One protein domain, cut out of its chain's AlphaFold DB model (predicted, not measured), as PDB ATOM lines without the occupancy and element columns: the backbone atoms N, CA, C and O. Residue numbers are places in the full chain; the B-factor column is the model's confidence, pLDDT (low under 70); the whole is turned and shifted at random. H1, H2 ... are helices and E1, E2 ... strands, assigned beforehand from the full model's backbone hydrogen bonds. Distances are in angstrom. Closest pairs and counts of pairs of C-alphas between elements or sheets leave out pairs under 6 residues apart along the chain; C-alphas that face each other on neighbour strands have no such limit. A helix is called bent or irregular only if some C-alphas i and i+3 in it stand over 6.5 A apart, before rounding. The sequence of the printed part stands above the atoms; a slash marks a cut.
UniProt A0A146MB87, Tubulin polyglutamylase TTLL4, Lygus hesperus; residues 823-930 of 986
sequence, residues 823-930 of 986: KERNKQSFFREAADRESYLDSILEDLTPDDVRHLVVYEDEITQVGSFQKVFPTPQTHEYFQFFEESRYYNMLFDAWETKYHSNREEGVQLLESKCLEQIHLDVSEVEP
ATOM      1  N   LYS A 823     -40.877 -41.523 -59.133       94.88
ATOM      2  CA  LYS A 823     -41.521 -42.701 -58.521       94.88
ATOM      3  C   LYS A 823     -42.038 -42.365 -57.121       94.88
ATOM      4  O   LYS A 823     -43.200 -42.626 -56.816       94.88
ATOM      5  N   GLU A 824     -41.199 -41.734 -56.303       96.81
ATOM      6  CA  GLU A 824     -41.543 -41.324 -54.940       96.81
ATOM      7  C   GLU A 824     -42.712 -40.328 -54.939       96.81
ATOM      8  O   GLU A 824     -43.703 -40.564 -54.252       96.81
ATOM      9  N   ARG A 825     -42.680 -39.272 -55.772       96.50
ATOM     10  CA  ARG A 825     -43.822 -38.342 -55.920       96.50
ATOM     11  C   ARG A 825     -45.127 -39.057 -56.280       96.50
ATOM     12  O   ARG A 825     -46.153 -38.767 -55.666       96.50
ATOM     13  N   ASN A 826     -45.088 -39.985 -57.234       96.88
ATOM     14  CA  ASN A 826     -46.274 -40.711 -57.685       96.88
ATOM     15  C   ASN A 826     -46.839 -41.615 -56.576       96.88
ATOM     16  O   ASN A 826     -48.036 -41.542 -56.296       96.88
ATOM     17  N   LYS A 827     -45.981 -42.383 -55.879       97.31
ATOM     18  CA  LYS A 827     -46.378 -43.181 -54.703       97.31
ATOM     19  C   LYS A 827     -47.012 -42.293 -53.628       97.31
ATOM     20  O   LYS A 827     -48.080 -42.611 -53.109       97.31
ATOM     21  N   GLN A 828     -46.395 -41.147 -53.331       97.00
ATOM     22  CA  GLN A 828     -46.923 -40.226 -52.331       97.00
ATOM     23  C   GLN A 828     -48.252 -39.577 -52.722       97.00
ATOM     24  O   GLN A 828     -49.022 -39.274 -51.818       97.00
ATOM     25  N   SER A 829     -48.534 -39.334 -54.008       96.69
ATOM     26  CA  SER A 829     -49.847 -38.819 -54.429       96.69
ATOM     27  C   SER A 829     -50.920 -39.893 -54.272       96.69
ATOM     28  O   SER A 829     -51.898 -39.668 -53.566       96.69
ATOM     29  N   PHE A 830     -50.671 -41.088 -54.823       96.56
ATOM     30  CA  PHE A 830     -51.586 -42.231 -54.770       96.56
ATOM     31  C   PHE A 830     -52.064 -42.529 -53.341       96.56
ATOM     32  O   PHE A 830     -53.262 -42.552 -53.075       96.56
ATOM     33  N   PHE A 831     -51.138 -42.656 -52.386       96.94
ATOM     34  CA  PHE A 831     -51.510 -42.966 -51.004       96.94
ATOM     35  C   PHE A 831     -52.163 -41.804 -50.242       96.94
ATOM     36  O   PHE A 831     -52.884 -42.060 -49.286       96.94
ATOM     37  N   ARG A 832     -51.985 -40.534 -50.641       95.38
ATOM     38  CA  ARG A 832     -52.719 -39.406 -50.016       95.38
ATOM     39  C   ARG A 832     -54.201 -39.382 -50.393       95.38
ATOM     40  O   ARG A 832     -54.983 -38.767 -49.668       95.38
ATOM     41  N   GLU A 833     -54.549 -40.030 -51.500       93.81
ATOM     42  CA  GLU A 833     -55.902 -40.167 -52.051       93.81
ATOM     43  C   GLU A 833     -56.585 -41.487 -51.623       93.81
ATOM     44  O   GLU A 833     -57.708 -41.762 -52.042       93.81
ATOM     45  N   ALA A 834     -55.941 -42.285 -50.757       91.94
ATOM     46  CA  ALA A 834     -56.509 -43.507 -50.187       91.94
ATOM     47  C   ALA A 834     -57.843 -43.233 -49.461       91.94
ATOM     48  O   ALA A 834     -57.942 -42.320 -48.637       91.94
ATOM     49  N   ALA A 835     -58.870 -44.029 -49.776       87.56
ATOM     50  CA  ALA A 835     -60.249 -43.779 -49.349       87.56
ATOM     51  C   ALA A 835     -60.493 -44.059 -47.855       87.56
ATOM     52  O   ALA A 835     -61.309 -43.390 -47.216       87.56
ATOM     53  N   ASP A 836     -59.786 -45.042 -47.304       92.38
ATOM     54  CA  ASP A 836     -59.895 -45.498 -45.922       92.38
ATOM     55  C   ASP A 836     -58.534 -45.989 -45.399       92.38
ATOM     56  O   ASP A 836     -57.549 -46.054 -46.139       92.38
ATOM     57  N   ARG A 837     -58.468 -46.323 -44.107       94.81
ATOM     58  CA  ARG A 837     -57.227 -46.746 -43.452       94.81
ATOM     59  C   ARG A 837     -56.717 -48.096 -43.953       94.81
ATOM     60  O   ARG A 837     -55.548 -48.216 -44.305       94.81
ATOM     61  N   GLU A 838     -57.589 -49.092 -43.993       95.75
ATOM     62  CA  GLU A 838     -57.219 -50.475 -44.283       95.75
ATOM     63  C   GLU A 838     -56.715 -50.618 -45.729       95.75
ATOM     64  O   GLU A 838     -55.799 -51.394 -45.989       95.75
ATOM     65  N   SER A 839     -57.211 -49.776 -46.648       93.94
ATOM     66  CA  SER A 839     -56.749 -49.700 -48.041       93.94
ATOM     67  C   SER A 839     -55.247 -49.409 -48.223       93.94
ATOM     68  O   SER A 839     -54.697 -49.752 -49.273       93.94
ATOM     69  N   TYR A 840     -54.570 -48.810 -47.226       96.38
ATOM     70  CA  TYR A 840     -53.141 -48.475 -47.312       96.38
ATOM     71  C   TYR A 840     -52.210 -49.240 -46.360       96.38
ATOM     72  O   TYR A 840     -51.003 -49.206 -46.593       96.38
ATOM     73  N   LEU A 841     -52.703 -49.894 -45.299       97.06
ATOM     74  CA  LEU A 841     -51.845 -50.397 -44.207       97.06
ATOM     75  C   LEU A 841     -50.756 -51.378 -44.664       97.06
ATOM     76  O   LEU A 841     -49.600 -51.219 -44.279       97.06
ATOM     77  N   ASP A 842     -51.099 -52.371 -45.485       95.50
ATOM     78  CA  ASP A 842     -50.107 -53.295 -46.046       95.50
ATOM     79  C   ASP A 842     -49.478 -52.748 -47.335       95.50
ATOM     80  O   ASP A 842     -48.253 -52.726 -47.465       95.50
ATOM     81  N   SER A 843     -50.296 -52.238 -48.258       96.50
ATOM     82  CA  SER A 843     -49.878 -51.836 -49.610       96.50
ATOM     83  C   SER A 843     -48.859 -50.685 -49.636       96.50
ATOM     84  O   SER A 843     -48.012 -50.626 -50.529       96.50
ATOM     85  N   ILE A 844     -48.851 -49.794 -48.634       97.88
ATOM     86  CA  ILE A 844     -47.824 -48.742 -48.511       97.88
ATOM     87  C   ILE A 844     -46.430 -49.306 -48.174       97.88
ATOM     88  O   ILE A 844     -45.419 -48.652 -48.457       97.88
ATOM     89  N   LEU A 845     -46.369 -50.515 -47.602       97.75
ATOM     90  CA  LEU A 845     -45.149 -51.198 -47.158       97.75
ATOM     91  C   LEU A 845     -44.611 -52.229 -48.167       97.75
ATOM     92  O   LEU A 845     -43.480 -52.679 -48.003       97.75
ATOM     93  N   GLU A 846     -45.374 -52.598 -49.202       95.38
ATOM     94  CA  GLU A 846     -44.969 -53.609 -50.198       95.38
ATOM     95  C   GLU A 846     -43.771 -53.159 -51.058       95.38
ATOM     96  O   GLU A 846     -42.825 -53.918 -51.260       95.38
ATOM     97  N   ASP A 847     -43.782 -51.908 -51.531       92.56
ATOM     98  CA  ASP A 847     -42.717 -51.294 -52.342       92.56
ATOM     99  C   ASP A 847     -42.095 -50.105 -51.590       92.56
ATOM    100  O   ASP A 847     -42.404 -48.942 -51.862       92.56
ATOM    101  N   LEU A 848     -41.259 -50.383 -50.583       97.81
ATOM    102  CA  LEU A 848     -40.512 -49.348 -49.856       97.81
ATOM    103  C   LEU A 848     -39.497 -48.661 -50.785       97.81
ATOM    104  O   LEU A 848     -38.504 -49.256 -51.206       97.81
ATOM    105  N   THR A 849     -39.738 -47.384 -51.080       97.81
ATOM    106  CA  THR A 849     -38.852 -46.539 -51.894       97.81
ATOM    107  C   THR A 849     -37.605 -46.098 -51.113       97.81
ATOM    108  O   THR A 849     -37.613 -46.154 -49.879       97.81
ATOM    109  N   PRO A 850     -36.537 -45.613 -51.779       98.00
ATOM    110  CA  PRO A 850     -35.372 -45.036 -51.106       98.00
ATOM    111  C   PRO A 850     -35.728 -44.008 -50.020       98.00
ATOM    112  O   PRO A 850     -35.190 -44.083 -48.914       98.00
ATOM    113  N   ASP A 851     -36.668 -43.093 -50.280       97.88
ATOM    114  CA  ASP A 851     -37.145 -42.117 -49.292       97.88
ATOM    115  C   ASP A 851     -37.982 -42.736 -48.156       97.88
ATOM    116  O   ASP A 851     -37.843 -42.302 -47.008       97.88
ATOM    117  N   ASP A 852     -38.771 -43.787 -48.411       98.44
ATOM    118  CA  ASP A 852     -39.456 -44.529 -47.338       98.44
ATOM    119  C   ASP A 852     -38.434 -45.178 -46.392       98.44
ATOM    120  O   ASP A 852     -38.501 -44.984 -45.175       98.44
ATOM    121  N   VAL A 853     -37.446 -45.897 -46.945       98.50
ATOM    122  CA  VAL A 853     -36.397 -46.554 -46.152       98.50
ATOM    123  C   VAL A 853     -35.611 -45.509 -45.356       98.50
ATOM    124  O   VAL A 853     -35.437 -45.696 -44.155       98.50
ATOM    125  N   ARG A 854     -35.220 -44.371 -45.961       98.19
ATOM    126  CA  ARG A 854     -34.544 -43.256 -45.258       98.19
ATOM    127  C   ARG A 854     -35.326 -42.745 -44.047       98.19
ATOM    128  O   ARG A 854     -34.723 -42.487 -43.006       98.19
ATOM    129  N   HIS A 855     -36.647 -42.598 -44.151       98.25
ATOM    130  CA  HIS A 855     -37.467 -42.173 -43.014       98.25
ATOM    131  C   HIS A 855     -37.562 -43.244 -41.928       98.25
ATOM    132  O   HIS A 855     -37.433 -42.916 -40.747       98.25
ATOM    133  N   LEU A 856     -37.785 -44.499 -42.320       98.62
ATOM    134  CA  LEU A 856     -38.007 -45.611 -41.400       98.62
ATOM    135  C   LEU A 856     -36.739 -45.987 -40.621       98.62
ATOM    136  O   LEU A 856     -36.814 -46.156 -39.407       98.62
ATOM    137  N   VAL A 857     -35.562 -46.012 -41.257       98.00
ATOM    138  CA  VAL A 857     -34.293 -46.326 -40.566       98.00
ATOM    139  C   VAL A 857     -33.899 -45.249 -39.559       98.00
ATOM    140  O   VAL A 857     -33.552 -45.562 -38.424       98.00
ATOM    141  N   VAL A 858     -34.030 -43.968 -39.928       97.12
ATOM    142  CA  VAL A 858     -33.773 -42.843 -39.013       97.12
ATOM    143  C   VAL A 858     -34.779 -42.845 -37.859       97.12
ATOM    144  O   VAL A 858     -34.443 -42.437 -36.753       97.12
ATOM    145  N   TYR A 859     -36.009 -43.304 -38.095       97.88
ATOM    146  CA  TYR A 859     -37.040 -43.413 -37.070       97.88
ATOM    147  C   TYR A 859     -36.801 -44.583 -36.096       97.88
ATOM    148  O   TYR A 859     -36.840 -44.357 -34.886       97.88
ATOM    149  N   GLU A 860     -36.491 -45.786 -36.587       97.94
ATOM    150  CA  GLU A 860     -36.125 -46.933 -35.740       97.94
ATOM    151  C   GLU A 860     -34.850 -46.643 -34.925       97.94
ATOM    152  O   GLU A 860     -34.810 -46.892 -33.720       97.94
ATOM    153  N   ASP A 861     -33.842 -45.997 -35.525       96.38
ATOM    154  CA  ASP A 861     -32.663 -45.514 -34.798       96.38
ATOM    155  C   ASP A 861     -33.025 -44.512 -33.684       96.38
ATOM    156  O   ASP A 861     -32.537 -44.636 -32.555       96.38
ATOM    157  N   GLU A 862     -33.905 -43.546 -33.970       95.44
ATOM    158  CA  GLU A 862     -34.343 -42.502 -33.033       95.44
ATOM    159  C   GLU A 862     -35.127 -43.071 -31.837       95.44
ATOM    160  O   GLU A 862     -34.930 -42.611 -30.707       95.44
ATOM    161  N   ILE A 863     -35.961 -44.107 -32.029       95.19
ATOM    162  CA  ILE A 863     -36.708 -44.709 -30.910       95.19
ATOM    163  C   ILE A 863     -35.833 -45.534 -29.955       95.19
ATOM    164  O   ILE A 863     -36.202 -45.671 -28.789       95.19
ATOM    165  N   THR A 864     -34.641 -45.991 -30.364       93.44
ATOM    166  CA  THR A 864     -33.686 -46.611 -29.418       93.44
ATOM    167  C   THR A 864     -33.130 -45.624 -28.384       93.44
ATOM    168  O   THR A 864     -32.573 -46.046 -27.373       93.44
ATOM    169  N   GLN A 865     -33.253 -44.313 -28.624       93.31
ATOM    170  CA  GLN A 865     -32.601 -43.261 -27.835       93.31
ATOM    171  C   GLN A 865     -33.548 -42.483 -26.905       93.31
ATOM    172  O   GLN A 865     -33.115 -41.515 -26.278       93.31
ATOM    173  N   VAL A 866     -34.822 -42.882 -26.786       93.81
ATOM    174  CA  VAL A 866     -35.863 -42.104 -26.076       93.81
ATOM    175  C   VAL A 866     -35.560 -41.809 -24.602       93.81
ATOM    176  O   VAL A 866     -35.973 -40.764 -24.095       93.81
ATOM    177  N   GLY A 867     -34.828 -42.685 -23.907       94.19
ATOM    178  CA  GLY A 867     -34.486 -42.503 -22.494       94.19
ATOM    179  C   GLY A 867     -35.729 -42.262 -21.629       94.19
ATOM    180  O   GLY A 867     -36.652 -43.068 -21.616       94.19
ATOM    181  N   SER A 868     -35.779 -41.130 -20.920       95.81
ATOM    182  CA  SER A 868     -36.924 -40.741 -20.076       95.81
ATOM    183  C   SER A 868     -38.053 -39.987 -20.819       95.81
ATOM    184  O   SER A 868     -38.931 -39.394 -20.178       95.81
ATOM    185  N   PHE A 869     -38.064 -39.988 -22.158       98.38
ATOM    186  CA  PHE A 869     -39.193 -39.516 -22.969       98.38
ATOM    187  C   PHE A 869     -40.159 -40.648 -23.340       98.38
ATOM    188  O   PHE A 869     -39.755 -41.708 -23.803       98.38
ATOM    189  N   GLN A 870     -41.459 -40.368 -23.259       97.75
ATOM    190  CA  GLN A 870     -42.484 -41.157 -23.931       97.75
ATOM    191  C   GLN A 870     -42.615 -40.671 -25.381       97.75
ATOM    192  O   GLN A 870     -42.910 -39.497 -25.624       97.75
ATOM    193  N   LYS A 871     -42.460 -41.570 -26.356       97.88
ATOM    194  CA  LYS A 871     -42.929 -41.330 -27.727       97.88
ATOM    195  C   LYS A 871     -44.460 -41.271 -27.709       97.88
ATOM    196  O   LYS A 871     -45.097 -42.264 -27.368       97.88
ATOM    197  N   VAL A 872     -45.037 -40.125 -28.066       98.56
ATOM    198  CA  VAL A 872     -46.500 -39.921 -28.114       98.56
ATOM    199  C   VAL A 872     -47.035 -39.761 -29.538       98.56
ATOM    200  O   VAL A 872     -48.237 -39.857 -29.749       98.56
ATOM    201  N   PHE A 873     -46.156 -39.551 -30.522       98.62
ATOM    202  CA  PHE A 873     -46.487 -39.653 -31.943       98.62
ATOM    203  C   PHE A 873     -45.223 -40.028 -32.739       98.62
ATOM    204  O   PHE A 873     -44.190 -39.389 -32.516       98.62
ATOM    205  N   PRO A 874     -45.268 -41.003 -33.666       98.25
ATOM    206  CA  PRO A 874     -46.398 -41.885 -33.975       98.25
ATOM    207  C   PRO A 874     -46.532 -43.040 -32.962       98.25
ATOM    208  O   PRO A 874     -45.552 -43.475 -32.356       98.25
ATOM    209  N   THR A 875     -47.743 -43.567 -32.810       97.69
ATOM    210  CA  THR A 875     -48.067 -44.867 -32.183       97.69
ATOM    211  C   THR A 875     -49.175 -45.546 -33.009       97.69
ATOM    212  O   THR A 875     -49.815 -44.851 -33.805       97.69
ATOM    213  N   PRO A 876     -49.485 -46.844 -32.808       96.69
ATOM    214  CA  PRO A 876     -50.554 -47.532 -33.547       96.69
ATOM    215  C   PRO A 876     -51.951 -46.897 -33.414       96.69
ATOM    216  O   PRO A 876     -52.836 -47.189 -34.206       96.69
ATOM    217  N   GLN A 877     -52.167 -46.029 -32.419       97.00
ATOM    218  CA  GLN A 877     -53.423 -45.306 -32.176       97.00
ATOM    219  C   GLN A 877     -53.419 -43.889 -32.782       97.00
ATOM    220  O   GLN A 877     -54.439 -43.207 -32.799       97.00
ATOM    221  N   THR A 878     -52.277 -43.389 -33.271       97.81
ATOM    222  CA  THR A 878     -52.176 -41.971 -33.674       97.81
ATOM    223  C   THR A 878     -52.886 -41.613 -34.979       97.81
ATOM    224  O   THR A 878     -53.100 -40.423 -35.229       97.81
ATOM    225  N   HIS A 879     -53.343 -42.602 -35.753       97.25
ATOM    226  CA  HIS A 879     -54.236 -42.383 -36.893       97.25
ATOM    227  C   HIS A 879     -55.556 -41.701 -36.502       97.25
ATOM    228  O   HIS A 879     -56.097 -40.933 -37.297       97.25
ATOM    229  N   GLU A 880     -56.032 -41.877 -35.263       97.19
ATOM    230  CA  GLU A 880     -57.214 -41.177 -34.736       97.19
ATOM    231  C   GLU A 880     -57.095 -39.647 -34.863       97.19
ATOM    232  O   GLU A 880     -58.097 -38.950 -35.043       97.19
ATOM    233  N   TYR A 881     -55.871 -39.107 -34.832       98.44
ATOM    234  CA  TYR A 881     -55.609 -37.676 -34.968       98.44
ATOM    235  C   TYR A 881     -55.503 -37.200 -36.425       98.44
ATOM    236  O   TYR A 881     -55.485 -35.988 -36.651       98.44
ATOM    237  N   PHE A 882     -55.433 -38.092 -37.422       97.25
ATOM    238  CA  PHE A 882     -55.188 -37.708 -38.824       97.25
ATOM    239  C   PHE A 882     -56.313 -36.824 -39.378       97.25
ATOM    240  O   PHE A 882     -56.044 -35.867 -40.103       97.25
ATOM    241  N   GLN A 883     -57.549 -37.046 -38.921       96.00
ATOM    242  CA  GLN A 883     -58.710 -36.202 -39.219       96.00
ATOM    243  C   GLN A 883     -58.502 -34.707 -38.897       96.00
ATOM    244  O   GLN A 883     -59.152 -33.859 -39.505       96.00
ATOM    245  N   PHE A 884     -57.611 -34.370 -37.951       97.88
ATOM    246  CA  PHE A 884     -57.363 -32.999 -37.491       97.88
ATOM    247  C   PHE A 884     -56.320 -32.230 -38.313       97.88
ATOM    248  O   PHE A 884     -56.184 -31.017 -38.121       97.88
ATOM    249  N   PHE A 885     -55.593 -32.898 -39.211       96.88
ATOM    250  CA  PHE A 885     -54.643 -32.247 -40.111       96.88
ATOM    251  C   PHE A 885     -55.384 -31.432 -41.190       96.88
ATOM    252  O   PHE A 885     -56.603 -31.527 -41.373       96.88
ATOM    253  N   GLU A 886     -54.649 -30.563 -41.885       92.75
ATOM    254  CA  GLU A 886     -55.202 -29.759 -42.982       92.75
ATOM    255  C   GLU A 886     -55.269 -30.541 -44.306       92.75
ATOM    256  O   GLU A 886     -56.138 -30.270 -45.129       92.75
ATOM    257  N   GLU A 887     -54.402 -31.542 -44.470       92.44
ATOM    258  CA  GLU A 887     -54.256 -32.399 -45.652       92.44
ATOM    259  C   GLU A 887     -53.638 -33.756 -45.248       92.44
ATOM    260  O   GLU A 887     -52.926 -33.835 -44.240       92.44
ATOM    261  N   SER A 888     -53.882 -34.817 -46.027       93.88
ATOM    262  CA  SER A 888     -53.318 -36.155 -45.787       93.88
ATOM    263  C   SER A 888     -51.785 -36.134 -45.846       93.88
ATOM    264  O   SER A 888     -51.184 -35.725 -46.844       93.88
ATOM    265  N   ARG A 889     -51.119 -36.592 -44.779       95.94
ATOM    266  CA  ARG A 889     -49.651 -36.616 -44.680       95.94
ATOM    267  C   ARG A 889     -49.104 -38.011 -44.944       95.94
ATOM    268  O   ARG A 889     -49.077 -38.831 -44.033       95.94
ATOM    269  N   TYR A 890     -48.575 -38.226 -46.149       97.94
ATOM    270  CA  TYR A 890     -48.004 -39.508 -46.578       97.94
ATOM    271  C   TYR A 890     -47.088 -40.170 -45.529       97.94
ATOM    272  O   TYR A 890     -47.353 -41.294 -45.124       97.94
ATOM    273  N   TYR A 891     -46.070 -39.475 -45.004       98.12
ATOM    274  CA  TYR A 891     -45.169 -40.088 -44.013       98.12
ATOM    275  C   TYR A 891     -45.840 -40.421 -42.672       98.12
ATOM    276  O   TYR A 891     -45.359 -41.295 -41.960       98.12
ATOM    277  N   ASN A 892     -46.942 -39.752 -42.311       98.25
ATOM    278  CA  ASN A 892     -47.709 -40.140 -41.127       98.25
ATOM    279  C   ASN A 892     -48.467 -41.451 -41.401       98.25
ATOM    280  O   ASN A 892     -48.520 -42.298 -40.522       98.25
ATOM    281  N   MET A 893     -48.982 -41.645 -42.621       98.25
ATOM    282  CA  MET A 893     -49.641 -42.884 -43.064       98.25
ATOM    283  C   MET A 893     -48.639 -44.045 -43.152       98.25
ATOM    284  O   MET A 893     -48.892 -45.112 -42.603       98.25
ATOM    285  N   LEU A 894     -47.450 -43.805 -43.721       98.75
ATOM    286  CA  LEU A 894     -46.322 -44.746 -43.701       98.75
ATOM    287  C   LEU A 894     -45.962 -45.158 -42.264       98.75
ATOM    288  O   LEU A 894     -45.715 -46.331 -41.996       98.75
ATOM    289  N   PHE A 895     -45.951 -44.203 -41.331       98.56
ATOM    290  CA  PHE A 895     -45.633 -44.467 -39.928       98.56
ATOM    291  C   PHE A 895     -46.786 -45.128 -39.149       98.56
ATOM    292  O   PHE A 895     -46.499 -45.894 -38.238       98.56
ATOM    293  N   ASP A 896     -48.060 -44.906 -39.492       98.50
ATOM    294  CA  ASP A 896     -49.189 -45.657 -38.912       98.50
ATOM    295  C   ASP A 896     -49.196 -47.113 -39.381       98.50
ATOM    296  O   ASP A 896     -49.336 -48.015 -38.558       98.50
ATOM    297  N   ALA A 897     -48.951 -47.355 -40.671       98.50
ATOM    298  CA  ALA A 897     -48.742 -48.694 -41.216       98.50
ATOM    299  C   ALA A 897     -47.567 -49.408 -40.525       98.50
ATOM    300  O   ALA A 897     -47.722 -50.514 -40.003       98.50
ATOM    301  N   TRP A 898     -46.410 -48.740 -40.442       98.56
ATOM    302  CA  TRP A 898     -45.215 -49.282 -39.796       98.56
ATOM    303  C   TRP A 898     -45.421 -49.576 -38.304       98.56
ATOM    304  O   TRP A 898     -45.058 -50.649 -37.827       98.56
ATOM    305  N   GLU A 899     -46.039 -48.655 -37.558       98.06
ATOM    306  CA  GLU A 899     -46.384 -48.889 -36.156       98.06
ATOM    307  C   GLU A 899     -47.393 -50.029 -36.008       98.06
ATOM    308  O   GLU A 899     -47.179 -50.906 -35.181       98.06
ATOM    309  N   THR A 900     -48.455 -50.060 -36.812       97.69
ATOM    310  CA  THR A 900     -49.490 -51.107 -36.745       97.69
ATOM    311  C   THR A 900     -48.896 -52.495 -36.959       97.69
ATOM    312  O   THR A 900     -49.215 -53.413 -36.206       97.69
ATOM    313  N   LYS A 901     -47.989 -52.639 -37.933       97.62
ATOM    314  CA  LYS A 901     -47.365 -53.921 -38.274       97.62
ATOM    315  C   LYS A 901     -46.258 -54.329 -37.296       97.62
ATOM    316  O   LYS A 901     -46.246 -55.462 -36.826       97.62
ATOM    317  N   TYR A 902     -45.359 -53.409 -36.938       97.62
ATOM    318  CA  TYR A 902     -44.102 -53.747 -36.255       97.62
ATOM    319  C   TYR A 902     -43.987 -53.273 -34.797       97.62
ATOM    320  O   TYR A 902     -42.982 -53.572 -34.151       97.62
ATOM    321  N   HIS A 903     -44.981 -52.591 -34.202       95.00
ATOM    322  CA  HIS A 903     -44.824 -52.134 -32.808       95.00
ATOM    323  C   HIS A 903     -44.679 -53.271 -31.786       95.00
ATOM    324  O   HIS A 903     -43.995 -53.077 -30.781       95.00
ATOM    325  N   SER A 904     -45.321 -54.417 -32.037       93.50
ATOM    326  CA  SER A 904     -45.271 -55.605 -31.170       93.50
ATOM    327  C   SER A 904     -44.094 -56.532 -31.497       93.50
ATOM    328  O   SER A 904     -43.651 -57.272 -30.624       93.50
ATOM    329  N   ASN A 905     -43.568 -56.471 -32.725       93.06
ATOM    330  CA  ASN A 905     -42.422 -57.252 -33.189       93.06
ATOM    331  C   ASN A 905     -41.453 -56.363 -33.990       93.06
ATOM    332  O   ASN A 905     -41.438 -56.379 -35.221       93.06
ATOM    333  N   ARG A 906     -40.642 -55.563 -33.285       94.62
ATOM    334  CA  ARG A 906     -39.668 -54.658 -33.928       94.62
ATOM    335  C   ARG A 906     -38.579 -55.406 -34.687       94.62
ATOM    336  O   ARG A 906     -38.039 -54.856 -35.639       94.62
ATOM    337  N   GLU A 907     -38.244 -56.630 -34.275       95.94
ATOM    338  CA  GLU A 907     -37.129 -57.372 -34.865       95.94
ATOM    339  C   GLU A 907     -37.364 -57.653 -36.355       95.94
ATOM    340  O   GLU A 907     -36.475 -57.423 -37.163       95.94
ATOM    341  N   GLU A 908     -38.581 -58.043 -36.736       96.81
ATOM    342  CA  GLU A 908     -38.961 -58.290 -38.133       96.81
ATOM    343  C   GLU A 908     -38.866 -57.023 -39.000       96.81
ATOM    344  O   GLU A 908     -38.286 -57.054 -40.086       96.81
ATOM    345  N   GLY A 909     -39.352 -55.882 -38.495       97.12
ATOM    346  CA  GLY A 909     -39.231 -54.592 -39.181       97.12
ATOM    347  C   GLY A 909     -37.773 -54.134 -39.318       97.12
ATOM    348  O   GLY A 909     -37.364 -53.642 -40.371       97.12
ATOM    349  N   VAL A 910     -36.953 -54.352 -38.286       98.00
ATOM    350  CA  VAL A 910     -35.510 -54.064 -38.320       98.00
ATOM    351  C   VAL A 910     -34.782 -54.987 -39.303       98.00
ATOM    352  O   VAL A 910     -33.966 -54.501 -40.082       98.00
ATOM    353  N   GLN A 911     -35.099 -56.285 -39.346       98.06
ATOM    354  CA  GLN A 911     -34.535 -57.228 -40.322       98.06
ATOM    355  C   GLN A 911     -34.920 -56.855 -41.769       98.06
ATOM    356  O   GLN A 911     -34.066 -56.882 -42.660       98.06
ATOM    357  N   LEU A 912     -36.172 -56.438 -42.006       97.69
ATOM    358  CA  LEU A 912     -36.631 -55.941 -43.308       97.69
ATOM    359  C   LEU A 912     -35.831 -54.708 -43.751       97.69
ATOM    360  O   LEU A 912     -35.278 -54.699 -44.853       97.69
ATOM    361  N   LEU A 913     -35.725 -53.686 -42.899       98.38
ATOM    362  CA  LEU A 913     -34.965 -52.475 -43.215       98.38
ATOM    363  C   LEU A 913     -33.467 -52.757 -43.387       98.38
ATOM    364  O   LEU A 913     -32.857 -52.200 -44.299       98.38
ATOM    365  N   GLU A 914     -32.879 -53.654 -42.592       98.06
ATOM    366  CA  GLU A 914     -31.471 -54.042 -42.743       98.06
ATOM    367  C   GLU A 914     -31.208 -54.726 -44.089       98.06
ATOM    368  O   GLU A 914     -30.213 -54.416 -44.744       98.06
ATOM    369  N   SER A 915     -32.127 -55.566 -44.586       98.19
ATOM    370  CA  SER A 915     -31.998 -56.133 -45.938       98.19
ATOM    371  C   SER A 915     -31.894 -55.037 -47.014       98.19
ATOM    372  O   SER A 915     -31.011 -55.084 -47.872       98.19
ATOM    373  N   LYS A 916     -32.709 -53.976 -46.902       98.12
ATOM    374  CA  LYS A 916     -32.681 -52.810 -47.802       98.12
ATOM    375  C   LYS A 916     -31.443 -51.926 -47.593       98.12
ATOM    376  O   LYS A 916     -31.012 -51.243 -48.523       98.12
ATOM    377  N   CYS A 917     -30.843 -51.940 -46.405       97.69
ATOM    378  CA  CYS A 917     -29.627 -51.184 -46.101       97.69
ATOM    379  C   CYS A 917     -28.346 -51.899 -46.555       97.69
ATOM    380  O   CYS A 917     -27.412 -51.241 -47.024       97.69
ATOM    381  N   LEU A 918     -28.333 -53.234 -46.536       96.88
ATOM    382  CA  LEU A 918     -27.318 -54.070 -47.183       96.88
ATOM    383  C   LEU A 918     -27.349 -53.914 -48.714       96.88
ATOM    384  O   LEU A 918     -26.297 -53.769 -49.331       96.88
ATOM    385  N   GLU A 919     -28.544 -53.838 -49.308       96.94
ATOM    386  CA  GLU A 919     -28.771 -53.476 -50.720       96.94
ATOM    387  C   GLU A 919     -28.482 -51.988 -51.040       96.94
ATOM    388  O   GLU A 919     -28.531 -51.585 -52.198       96.94
ATOM    389  N   GLN A 920     -28.176 -51.161 -50.033       96.75
ATOM    390  CA  GLN A 920     -27.943 -49.711 -50.136       96.75
ATOM    391  C   GLN A 920     -29.119 -48.871 -50.686       96.75
ATOM    392  O   GLN A 920     -28.918 -47.710 -51.029       96.75
ATOM    393  N   ILE A 921     -30.362 -49.372 -50.652       97.25
ATOM    394  CA  ILE A 921     -31.565 -48.688 -51.179       97.25
ATOM    395  C   ILE A 921     -31.752 -47.281 -50.584       97.25
ATOM    396  O   ILE A 921     -31.972 -46.321 -51.311       97.25
ATOM    397  N   HIS A 922     -31.576 -47.126 -49.269       96.12
ATOM    398  CA  HIS A 922     -31.594 -45.827 -48.575       96.12
ATOM    399  C   HIS A 922     -30.593 -44.777 -49.108       96.12
ATOM    400  O   HIS A 922     -30.829 -43.573 -48.974       96.12
ATOM    401  N   LEU A 923     -29.490 -45.214 -49.725       96.06
ATOM    402  CA  LEU A 923     -28.437 -44.364 -50.284       96.06
ATOM    403  C   LEU A 923     -28.625 -44.078 -51.781       96.06
ATOM    404  O   LEU A 923     -27.827 -43.319 -52.342       96.06
ATOM    405  N   ASP A 924     -29.649 -44.648 -52.424       95.19
ATOM    406  CA  ASP A 924     -30.000 -44.294 -53.795       95.19
ATOM    407  C   ASP A 924     -30.718 -42.938 -53.837       95.19
ATOM    408  O   ASP A 924     -31.745 -42.707 -53.195       95.19
ATOM    409  N   VAL A 925     -30.123 -42.025 -54.595       91.94
ATOM    410  CA  VAL A 925     -30.621 -40.677 -54.891       91.94
ATOM    411  C   VAL A 925     -30.463 -40.362 -56.386       91.94
ATOM    412  O   VAL A 925     -30.467 -39.200 -56.781       91.94
ATOM    413  N   SER A 926     -30.271 -41.386 -57.225       86.44
ATOM    414  CA  SER A 926     -29.923 -41.241 -58.646       86.44
ATOM    415  C   SER A 926     -31.049 -40.633 -59.491       86.44
ATOM    416  O   SER A 926     -30.780 -39.816 -60.370       86.44
ATOM    417  N   GLU A 927     -32.306 -40.957 -59.181       83.75
ATOM    418  CA  GLU A 927     -33.504 -40.374 -59.807       83.75
ATOM    419  C   GLU A 927     -33.947 -39.030 -59.185       83.75
ATOM    420  O   GLU A 927     -35.025 -38.517 -59.505       83.75
ATOM    421  N   VAL A 928     -33.169 -38.459 -58.258       81.88
ATOM    422  CA  VAL A 928     -33.526 -37.213 -57.566       81.88
ATOM    423  C   VAL A 928     -32.900 -36.022 -58.291       81.88
ATOM    424  O   VAL A 928     -31.687 -35.820 -58.260       81.88
ATOM    425  N   GLU A 929     -33.734 -35.202 -58.933       72.69
ATOM    426  CA  GLU A 929     -33.271 -33.991 -59.619       72.69
ATOM    427  C   GLU A 929     -32.578 -33.019 -58.641       72.69
ATOM    428  O   GLU A 929     -33.164 -32.662 -57.612       72.69
ATOM    429  N   PRO A 930     -31.357 -32.533 -58.944       64.00
ATOM    430  CA  PRO A 930     -30.673 -31.567 -58.092       64.00
ATOM    431  C   PRO A 930     -31.485 -30.277 -57.923       64.00
ATOM    432  O   PRO A 930     -31.852 -29.632 -58.908       64.00
TER     433      PRO A 930
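Overview. This is residues 823 to 930 of the 986 residues of the protein "Tubulin polyglutamylase TTLL4" of Lygus hesperus (UniProt A0A146MB87). What picture do the helices make? H6 runs near the middle, with the short H2 and H3 packed on it and H1 near its first end, while H4, H6 and H7 stand as a triangle in which H7 packs on H4. E1 and H5 lie farthest out, and residues 864 to 870 stick out. What is it made of, and how large is it? The printed part has 108 residues, with seven named helices and one named strand in the order H1 H2 H3 H4 E1 H5 H6 H7, and is mostly helix. It is compact, with a radius of gyration of the C-alphas of 14.2 A and spans of 36 by 35 by 25 A.

Arrangement. Where does the first helix lead? H1, residues 823 to 832, only just touches residue 890 alone of H6, residues 890 to 902, with 3 pairs of C-alphas within 8 A. Their closest C-alphas, of Arg 832 and Tyr 890, are 5.8 A apart, and the lines are about perpendicular at 80 degrees. What do the short helices touch? H2, residues 838 to 841, touches H6, the hub, closest at the C-alphas of Leu 841 and Ala 897, 4.6 A apart. H3, residues 843 to 846, touches residues 894 to 898 alone of H6, closest at the C-alphas of Ile 844 and Leu 894, 6.4 A apart. What stands beside residues 850 to 863? These are H4, whose residues 852 to 856 alone only just touch H6, with 3 pairs of C-alphas within 8 A, closest at Asp 852 and Leu 894, 7.8 A apart, at a steep tilt of 58 degrees, the same way. H7, residues 906 to 918, touches H4 at a steep tilt of 46 degrees, opposite ways, with the closest C-alphas, of Val 857 and Leu 913, 6.7 A apart. What of the rest? E1, residues 869 to 873, pairs with no named strand, while H5, residues 878 to 884, forms a helical hairpin with H6, only just touching it with 3 pairs of C-alphas within 8 A, closest at His 879 and Asp 896, 6.3 A apart, at a shallow tilt of 23 degrees, opposite ways. Every O i to N i+4 pair is within hydrogen-bond range in H1, H4, H6 and H7, and H2 and H3 are too short for such a pair. H5 has 0 of 3, but 3 of 4 O i to N i+3 pairs, and is only just irregular: C-alphas 880 and 883 are 6.9 A apart.

Along the chain. Where does the first helix begin, and how long are the early helices? C-alpha 823 is at (-41.521, -42.701, -58.521); H1 is 14.4 A long from first to last C-alpha, H2 5.4 A, H3 5.3 A and H4 20.2 A. And the later elements? E1 is 11.6 A long, H5 11.0 A, H6 18.0 A and H7 18.1 A, ending at C-alpha 918, (-27.318, -54.070, -47.183).

Size, cuts and confidence. How far does it reach? The two C-alphas farthest apart are those of Ser 868 and Glu 929, at 40.3 A. Is it cut or loosely linked? The printed part has no cut, and its links between named elements are tight; residues 919 to 930 hold no named element. Where is confidence low? The mean pLDDT of the printed part is 95.7, and residue 930 is the one printed residue under 70.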